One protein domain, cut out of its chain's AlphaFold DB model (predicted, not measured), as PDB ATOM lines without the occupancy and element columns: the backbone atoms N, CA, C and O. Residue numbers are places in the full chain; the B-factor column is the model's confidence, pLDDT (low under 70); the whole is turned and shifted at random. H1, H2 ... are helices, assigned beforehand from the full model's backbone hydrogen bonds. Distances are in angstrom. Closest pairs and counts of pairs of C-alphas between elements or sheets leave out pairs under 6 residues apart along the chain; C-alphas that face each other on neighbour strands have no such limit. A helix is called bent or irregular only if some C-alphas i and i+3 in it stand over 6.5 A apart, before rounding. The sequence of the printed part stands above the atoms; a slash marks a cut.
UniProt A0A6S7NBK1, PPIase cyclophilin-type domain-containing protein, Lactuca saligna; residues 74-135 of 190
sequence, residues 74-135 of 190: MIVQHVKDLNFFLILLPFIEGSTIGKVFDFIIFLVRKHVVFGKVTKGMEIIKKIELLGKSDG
ATOM      1  N   MET A  74     156.319 134.516 138.676       40.31
ATOM      2  CA  MET A  74     157.382 134.047 139.565       40.31
ATOM      3  C   MET A  74     158.508 135.071 139.706       40.31
ATOM      4  O   MET A  74     159.068 135.193 140.792       40.31
ATOM      5  N   ILE A  75     158.803 135.859 138.668       37.69
ATOM      6  CA  ILE A  75     159.830 136.909 138.732       37.69
ATOM      7  C   ILE A  75     159.376 138.048 139.656       37.69
ATOM      8  O   ILE A  75     160.179 138.568 140.428       37.69
ATOM      9  N   VAL A  76     158.082 138.386 139.662       36.91
ATOM     10  CA  VAL A  76     157.513 139.435 140.528       36.91
ATOM     11  C   VAL A  76     157.410 138.975 141.988       36.91
ATOM     12  O   VAL A  76     157.640 139.766 142.905       36.91
ATOM     13  N   GLN A  77     157.163 137.690 142.244       38.34
ATOM     14  CA  GLN A  77     157.217 137.152 143.606       38.34
ATOM     15  C   GLN A  77     158.669 137.041 144.115       38.34
ATOM     16  O   GLN A  77     158.935 137.320 145.284       38.34
ATOM     17  N   HIS A  78     159.633 136.768 143.228       40.28
ATOM     18  CA  HIS A  78     161.070 136.793 143.534       40.28
ATOM     19  C   HIS A  78     161.598 138.206 143.854       40.28
ATOM     20  O   HIS A  78     162.643 138.346 144.495       40.28
ATOM     21  N   VAL A  79     160.864 139.247 143.439       39.44
ATOM     22  CA  VAL A  79     161.151 140.663 143.722       39.44
ATOM     23  C   VAL A  79     160.775 141.056 145.157       39.44
ATOM     24  O   VAL A  79     161.421 141.926 145.733       39.44
ATOM     25  N   LYS A  80     159.816 140.378 145.804       41.50
ATOM     26  CA  LYS A  80     159.472 140.636 147.222       41.50
ATOM     27  C   LYS A  80     160.553 140.151 148.195       41.50
ATOM     28  O   LYS A  80     160.731 140.720 149.268       41.50
ATOM     29  N   ASP A  81     161.350 139.182 147.763       48.34
ATOM     30  CA  ASP A  81     162.539 138.699 148.466       48.34
ATOM     31  C   ASP A  81     163.789 139.582 148.242       48.34
ATOM     32  O   ASP A  81     164.843 139.339 148.845       48.34
ATOM     33  N   LEU A  82     163.692 140.640 147.418       50.47
ATOM     34  CA  LEU A  82     164.772 141.602 147.139       50.47
ATOM     35  C   LEU A  82     165.037 142.605 148.265       50.47
ATOM     36  O   LEU A  82     165.857 143.510 148.084       50.47
ATOM     37  N   ASN A  83     164.500 142.376 149.466       50.03
ATOM     38  CA  ASN A  83     165.082 142.952 150.684       50.03
ATOM     39  C   ASN A  83     166.602 142.706 150.749       50.03
ATOM     40  O   ASN A  83     167.322 143.472 151.371       50.03
ATOM     41  N   PHE A  84     167.107 141.678 150.058       47.84
ATOM     42  CA  PHE A  84     168.527 141.358 149.955       47.84
ATOM     43  C   PHE A  84     169.344 142.284 149.026       47.84
ATOM     44  O   PHE A  84     170.529 142.494 149.267       47.84
ATOM     45  N   PHE A  85     168.746 142.846 147.968       48.69
ATOM     46  CA  PHE A  85     169.467 143.680 146.987       48.69
ATOM     47  C   PHE A  85     169.416 145.175 147.326       48.69
ATOM     48  O   PHE A  85     170.310 145.930 146.952       48.69
ATOM     49  N   LEU A  86     168.416 145.581 148.111       47.03
ATOM     50  CA  LEU A  86     168.323 146.920 148.695       47.03
ATOM     51  C   LEU A  86     169.376 147.184 149.786       47.03
ATOM     52  O   LEU A  86     169.693 148.341 150.039       47.03
ATOM     53  N   ILE A  87     169.976 146.142 150.377       48.75
ATOM     54  CA  ILE A  87     171.010 146.297 151.419       48.75
ATOM     55  C   ILE A  87     172.345 146.803 150.841       48.75
ATOM     56  O   ILE A  87     173.154 147.354 151.568       48.75
ATOM     57  N   LEU A  88     172.581 146.714 149.527       45.50
ATOM     58  CA  LEU A  88     173.762 147.336 148.901       45.50
ATOM     59  C   LEU A  88     173.560 148.819 148.539       45.50
ATOM     60  O   LEU A  88     174.435 149.414 147.910       45.50
ATOM     61  N   LEU A  89     172.419 149.417 148.898       45.19
ATOM     62  CA  LEU A  89     172.065 150.784 148.522       45.19
ATOM     63  C   LEU A  89     171.694 151.730 149.681       45.19
ATOM     64  O   LEU A  89     170.832 152.585 149.479       45.19
ATOM     65  N   PRO A  90     172.360 151.730 150.850       44.09
ATOM     66  CA  PRO A  90     172.302 152.885 151.732       44.09
ATOM     67  C   PRO A  90     173.446 153.837 151.382       44.09
ATOM     68  O   PRO A  90     174.260 154.157 152.236       44.09
ATOM     69  N   PHE A  91     173.601 154.240 150.116       48.75
ATOM     70  CA  PHE A  91     174.660 155.201 149.794       48.75
ATOM     71  C   PHE A  91     174.412 156.057 148.556       48.75
ATOM     72  O   PHE A  91     175.306 156.253 147.736       48.75
ATOM     73  N   ILE A  92     173.204 156.601 148.413       51.78
ATOM     74  CA  ILE A  92     173.056 157.828 147.629       51.78
ATOM     75  C   ILE A  92     172.038 158.743 148.312       51.78
ATOM     76  O   ILE A  92     170.879 158.817 147.903       51.78
ATOM     77  N   GLU A  93     172.468 159.439 149.365       47.72
ATOM     78  CA  GLU A  93     171.714 160.585 149.878       47.72
ATOM     79  C   GLU A  93     171.500 161.574 148.718       47.72
ATOM     80  O   GLU A  93     172.449 162.134 148.167       47.72
ATOM     81  N   GLY A  94     170.248 161.712 148.273       59.69
ATOM     82  CA  GLY A  94     169.845 162.653 147.224       59.69
ATOM     83  C   GLY A  94     169.645 162.094 145.809       59.69
ATOM     84  O   GLY A  94     169.333 162.878 144.912       59.69
ATOM     85  N   SER A  95     169.770 160.782 145.550       58.91
ATOM     86  CA  SER A  95     169.349 160.246 144.239       58.91
ATOM     87  C   SER A  95     167.866 159.915 144.194       58.91
ATOM     88  O   SER A  95     167.335 159.216 145.052       58.91
ATOM     89  N   THR A  96     167.199 160.380 143.138       68.38
ATOM     90  CA  THR A  96     165.839 159.960 142.804       68.38
ATOM     91  C   THR A  96     165.805 158.447 142.578       68.38
ATOM     92  O   THR A  96     166.710 157.883 141.959       68.38
ATOM     93  N   ILE A  97     164.743 157.793 143.058       66.75
ATOM     94  CA  ILE A  97     164.539 156.331 143.013       66.75
ATOM     95  C   ILE A  97     164.822 155.745 141.616       66.75
ATOM     96  O   ILE A  97     165.409 154.670 141.506       66.75
ATOM     97  N   GLY A  98     164.513 156.480 140.540       67.62
ATOM     98  CA  GLY A  98     164.800 156.059 139.162       67.62
ATOM     99  C   GLY A  98     166.286 155.803 138.866       67.62
ATOM    100  O   GLY A  98     166.619 154.792 138.253       67.62
ATOM    101  N   LYS A  99     167.207 156.636 139.375       68.00
ATOM    102  CA  LYS A  99     168.657 156.463 139.138       68.00
ATOM    103  C   LYS A  99     169.221 155.231 139.841       68.00
ATOM    104  O   LYS A  99     170.184 154.629 139.370       68.00
ATOM    105  N   VAL A 100     168.614 154.862 140.966       67.12
ATOM    106  CA  VAL A 100     168.974 153.664 141.725       67.12
ATOM    107  C   VAL A 100     168.575 152.410 140.944       67.12
ATOM    108  O   VAL A 100     169.384 151.494 140.805       67.12
ATOM    109  N   PHE A 101     167.375 152.393 140.358       68.56
ATOM    110  CA  PHE A 101     166.907 151.279 139.527       68.56
ATOM    111  C   PHE A 101     167.754 151.080 138.266       68.56
ATOM    112  O   PHE A 101     168.174 149.953 137.988       68.56
ATOM    113  N   ASP A 102     168.082 152.157 137.550       71.56
ATOM    114  CA  ASP A 102     168.936 152.081 136.358       71.56
ATOM    115  C   ASP A 102     170.326 151.514 136.685       71.56
ATOM    116  O   ASP A 102     170.885 150.710 135.930       71.56
ATOM    117  N   PHE A 103     170.871 151.876 137.850       73.25
ATOM    118  CA  PHE A 103     172.152 151.362 138.323       73.25
ATOM    119  C   PHE A 103     172.096 149.865 138.663       73.25
ATOM    120  O   PHE A 103     172.992 149.112 138.269       73.25
ATOM    121  N   ILE A 104     171.030 149.401 139.325       74.00
ATOM    122  CA  ILE A 104     170.823 147.973 139.621       74.00
ATOM    123  C   ILE A 104     170.739 147.166 138.320       74.00
ATOM    124  O   ILE A 104     171.446 146.168 138.169       74.00
ATOM    125  N   ILE A 105     169.932 147.611 137.352       78.50
ATOM    126  CA  ILE A 105     169.762 146.923 136.062       78.50
ATOM    127  C   ILE A 105     171.100 146.835 135.315       78.50
ATOM    128  O   ILE A 105     171.439 145.794 134.739       78.50
ATOM    129  N   PHE A 106     171.896 147.905 135.346       78.62
ATOM    130  CA  PHE A 106     173.218 147.924 134.728       78.62
ATOM    131  C   PHE A 106     174.188 146.925 135.371       78.62
ATOM    132  O   PHE A 106     174.944 146.258 134.656       78.62
ATOM    133  N   LEU A 107     174.161 146.790 136.700       79.38
ATOM    134  CA  LEU A 107     174.983 145.814 137.411       79.38
ATOM    135  C   LEU A 107     174.550 144.382 137.102       79.38
ATOM    136  O   LEU A 107     175.413 143.569 136.787       79.38
ATOM    137  N   VAL A 108     173.250 144.080 137.083       77.44
ATOM    138  CA  VAL A 108     172.736 142.731 136.774       77.44
ATOM    139  C   VAL A 108     173.140 142.272 135.368       77.44
ATOM    140  O   VAL A 108     173.484 141.112 135.162       77.44
ATOM    141  N   ARG A 109     173.187 143.184 134.388       80.88
ATOM    142  CA  ARG A 109     173.602 142.853 133.012       80.88
ATOM    143  C   ARG A 109     175.100 142.573 132.854       80.88
ATOM    144  O   ARG A 109     175.498 142.003 131.841       80.88
ATOM    145  N   LYS A 110     175.937 142.982 133.812       86.62
ATOM    146  CA  LYS A 110     177.405 142.832 133.751       86.62
ATOM    147  C   LYS A 110     177.973 141.888 134.806       86.62
ATOM    148  O   LYS A 110     179.045 141.325 134.596       86.62
ATOM    149  N   HIS A 111     177.276 141.727 135.922       81.44
ATOM    150  CA  HIS A 111     177.664 140.893 137.043       81.44
ATOM    151  C   HIS A 111     176.659 139.764 137.217       81.44
ATOM    152  O   HIS A 111     175.492 139.983 137.525       81.44
ATOM    153  N   VAL A 112     177.146 138.536 137.068       86.69
ATOM    154  CA  VAL A 112     176.398 137.354 137.486       86.69
ATOM    155  C   VAL A 112     176.420 137.314 139.016       86.69
ATOM    156  O   VAL A 112     177.490 137.373 139.625       86.69
ATOM    157  N   VAL A 113     175.242 137.270 139.636       86.56
ATOM    158  CA  VAL A 113     175.074 137.128 141.087       86.56
ATOM    159  C   VAL A 113     175.060 135.635 141.411       86.56
ATOM    160  O   VAL A 113     174.296 134.885 140.814       86.56
ATOM    161  N   PHE A 114     175.921 135.197 142.332       84.81
ATOM    162  CA  PHE A 114     176.222 133.772 142.547       84.81
ATOM    163  C   PHE A 114     175.609 133.161 143.818       84.81
ATOM    164  O   PHE A 114     176.018 132.079 144.229       84.81
ATOM    165  N   GLY A 115     174.643 133.822 144.460       86.81
ATOM    166  CA  GLY A 115     173.941 133.242 145.605       86.81
ATOM    167  C   GLY A 115     173.244 134.258 146.506       86.81
ATOM    168  O   GLY A 115     173.373 135.468 146.321       86.81
ATOM    169  N   LYS A 116     172.515 133.734 147.497       90.69
ATOM    170  CA  LYS A 116     171.823 134.474 148.566       90.69
ATOM    171  C   LYS A 116     172.422 134.067 149.911       90.69
ATOM    172  O   LYS A 116     172.695 132.887 150.129       90.69
ATOM    173  N   VAL A 117     172.623 135.019 150.820       89.00
ATOM    174  CA  VAL A 117     173.080 134.693 152.181       89.00
ATOM    175  C   VAL A 117     171.881 134.198 152.983       89.00
ATOM    176  O   VAL A 117     170.880 134.899 153.109       89.00
ATOM    177  N   THR A 118     171.979 132.985 153.517       93.25
ATOM    178  CA  THR A 118     170.899 132.339 154.282       93.25
ATOM    179  C   THR A 118     171.086 132.449 155.794       93.25
ATOM    180  O   THR A 118     170.113 132.357 156.536       93.25
ATOM    181  N   LYS A 119     172.320 132.660 156.271       94.81
ATOM    182  CA  LYS A 119     172.673 132.816 157.692       94.81
ATOM    183  C   LYS A 119     173.789 133.848 157.854       94.81
ATOM    184  O   LYS A 119     174.598 134.021 156.949       94.81
ATOM    185  N   GLY A 120     173.854 134.504 159.014       93.31
ATOM    186  CA  GLY A 120     174.929 135.455 159.328       93.31
ATOM    187  C   GLY A 120     174.727 136.870 158.777       93.31
ATOM    188  O   GLY A 120     175.695 137.612 158.637       93.31
ATOM    189  N   MET A 121     173.482 137.277 158.497       93.75
ATOM    190  CA  MET A 121     173.168 138.649 158.068       93.75
ATOM    191  C   MET A 121     173.641 139.703 159.087       93.75
ATOM    192  O   MET A 121     174.069 140.792 158.721       93.75
ATOM    193  N   GLU A 122     173.618 139.365 160.375       93.75
ATOM    194  CA  GLU A 122     174.101 140.226 161.460       93.75
ATOM    195  C   GLU A 122     175.582 140.591 161.315       93.75
ATOM    196  O   GLU A 122     175.979 141.713 161.622       93.75
ATOM    197  N   ILE A 123     176.402 139.669 160.802       93.44
ATOM    198  CA  ILE A 123     177.831 139.903 160.568       93.44
ATOM    199  C   ILE A 123     178.004 140.905 159.425       93.44
ATOM    200  O   ILE A 123     178.807 141.827 159.535       93.44
ATOM    201  N   ILE A 124     177.215 140.764 158.358       92.62
ATOM    202  CA  ILE A 124     177.242 141.681 157.212       92.62
ATOM    203  C   ILE A 124     176.870 143.094 157.664       92.62
ATOM    204  O   ILE A 124     177.602 144.029 157.361       92.62
ATOM    205  N   LYS A 125     175.815 143.233 158.476       93.44
ATOM    206  CA  LYS A 125     175.424 144.525 159.062       93.44
ATOM    207  C   LYS A 125     176.528 145.132 159.929       93.44
ATOM    208  O   LYS A 125     176.794 146.323 159.838       93.44
ATOM    209  N   LYS A 126     177.216 144.328 160.748       91.88
ATOM    210  CA  LYS A 126     178.364 144.808 161.539       91.88
ATOM    211  C   LYS A 126     179.511 145.299 160.649       91.88
ATOM    212  O   LYS A 126     180.111 146.319 160.961       91.88
ATOM    213  N   ILE A 127     179.803 144.605 159.546       89.06
ATOM    214  CA  ILE A 127     180.834 145.019 158.577       89.06
ATOM    215  C   ILE A 127     180.429 146.317 157.871       89.06
ATOM    216  O   ILE A 127     181.263 147.197 157.676       89.06
ATOM    217  N   GLU A 128     179.155 146.446 157.515       89.50
ATOM    218  CA  GLU A 128     178.601 147.636 156.878       89.50
ATOM    219  C   GLU A 128     178.717 148.873 157.776       89.50
ATOM    220  O   GLU A 128     179.182 149.914 157.319       89.50
ATOM    221  N   LEU A 129     178.429 148.731 159.074       89.44
ATOM    222  CA  LEU A 129     178.592 149.800 160.069       89.44
ATOM    223  C   LEU A 129     180.045 150.283 160.233       89.44
ATOM    224  O   LEU A 129     180.273 151.395 160.704       89.44
ATOM    225  N   LEU A 130     181.038 149.472 159.853       88.06
ATOM    226  CA  LEU A 130     182.456 149.859 159.872       88.06
ATOM    227  C   LEU A 130     182.898 150.582 158.584       88.06
ATOM    228  O   LEU A 130     184.003 151.143 158.533       88.06
ATOM    229  N   GLY A 131     182.071 150.552 157.536       89.25
ATOM    230  CA  GLY A 131     182.308 151.234 156.271       89.25
ATOM    231  C   GLY A 131     182.019 152.732 156.370       89.25
ATOM    232  O   GLY A 131     181.026 153.149 156.953       89.25
ATOM    233  N   LYS A 132     182.891 153.558 155.784       87.69
ATOM    234  CA  LYS A 132     182.608 154.985 155.559       87.69
ATOM    235  C   LYS A 132     182.082 155.204 154.144       87.69
ATOM    236  O   LYS A 132     182.386 154.420 153.243       87.69
ATOM    237  N   SER A 133     181.399 156.329 153.952       87.25
ATOM    238  CA  SER A 133     180.960 156.873 152.656       87.25
ATOM    239  C   SER A 133     182.002 156.789 151.544       87.25
ATOM    240  O   SER A 133     181.696 156.505 150.390       87.25
ATOM    241  N   ASP A 134     183.265 156.996 151.910       90.56
ATOM    242  CA  ASP A 134     184.385 157.072 150.976       90.56
ATOM    243  C   ASP A 134     184.853 155.690 150.482       90.56
ATOM    244  O   ASP A 134     185.873 155.578 149.796       90.56
ATOM    245  N   GLY A 135     184.182 154.610 150.896       86.94
ATOM    246  CA  GLY A 135     184.586 153.230 150.624       86.94
ATOM    247  C   GLY A 135     185.882 152.818 151.335       86.94
ATOM    248  O   GLY A 135     186.421 151.742 151.072       86.94
TER     249      GLY A 135
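Overview. This is residues 74 to 135 of the 190 residues of the protein "PPIase cyclophilin-type domain-containing protein" of Lactuca saligna (UniProt A0A6S7NBK1). Three separate helices, H1, H2 and H3, make a loose, open frame joined by loops, with no two helices packed together. Residues 74 to 83 of H1 stick out, and the loop of residues 85 to 96 leads from H1 to H2. The printed part has 62 residues, three helices in the order H1, H2, H3 and no named strand: all helix. It is loose, with a radius of gyration of the C-alphas of 13.2 A, and spans 35 by 31 by 21 A.

Along the chain. H1, residues 74 to 84, begins at C-alpha 74 (157.382, 134.047, 139.565) and is 16.9 A long; it is only just irregular, with C-alphas 80 and 83 7.0 A apart. H2, residues 97 to 110, is 20.8 A long. H3, residues 121 to 129, is 12.6 A long and ends at C-alpha 129 (178.592, 149.800, 160.069).

Arrangement. H1, H2 and H3 are apart from each other. In H3 every O i to N i+4 pair is within hydrogen-bond range; in H2 9 of 10 are, in H1 2 of 7, beside 6 of 8 O i to N i+3 pairs.

Size, cuts and confidence. The C-alphas of Met 74 and Asp 134, the farthest apart, are 37.3 A apart. The printed part has no cut; H1 to H2 is a long link. Residues 74 to 101 have pLDDT under 70.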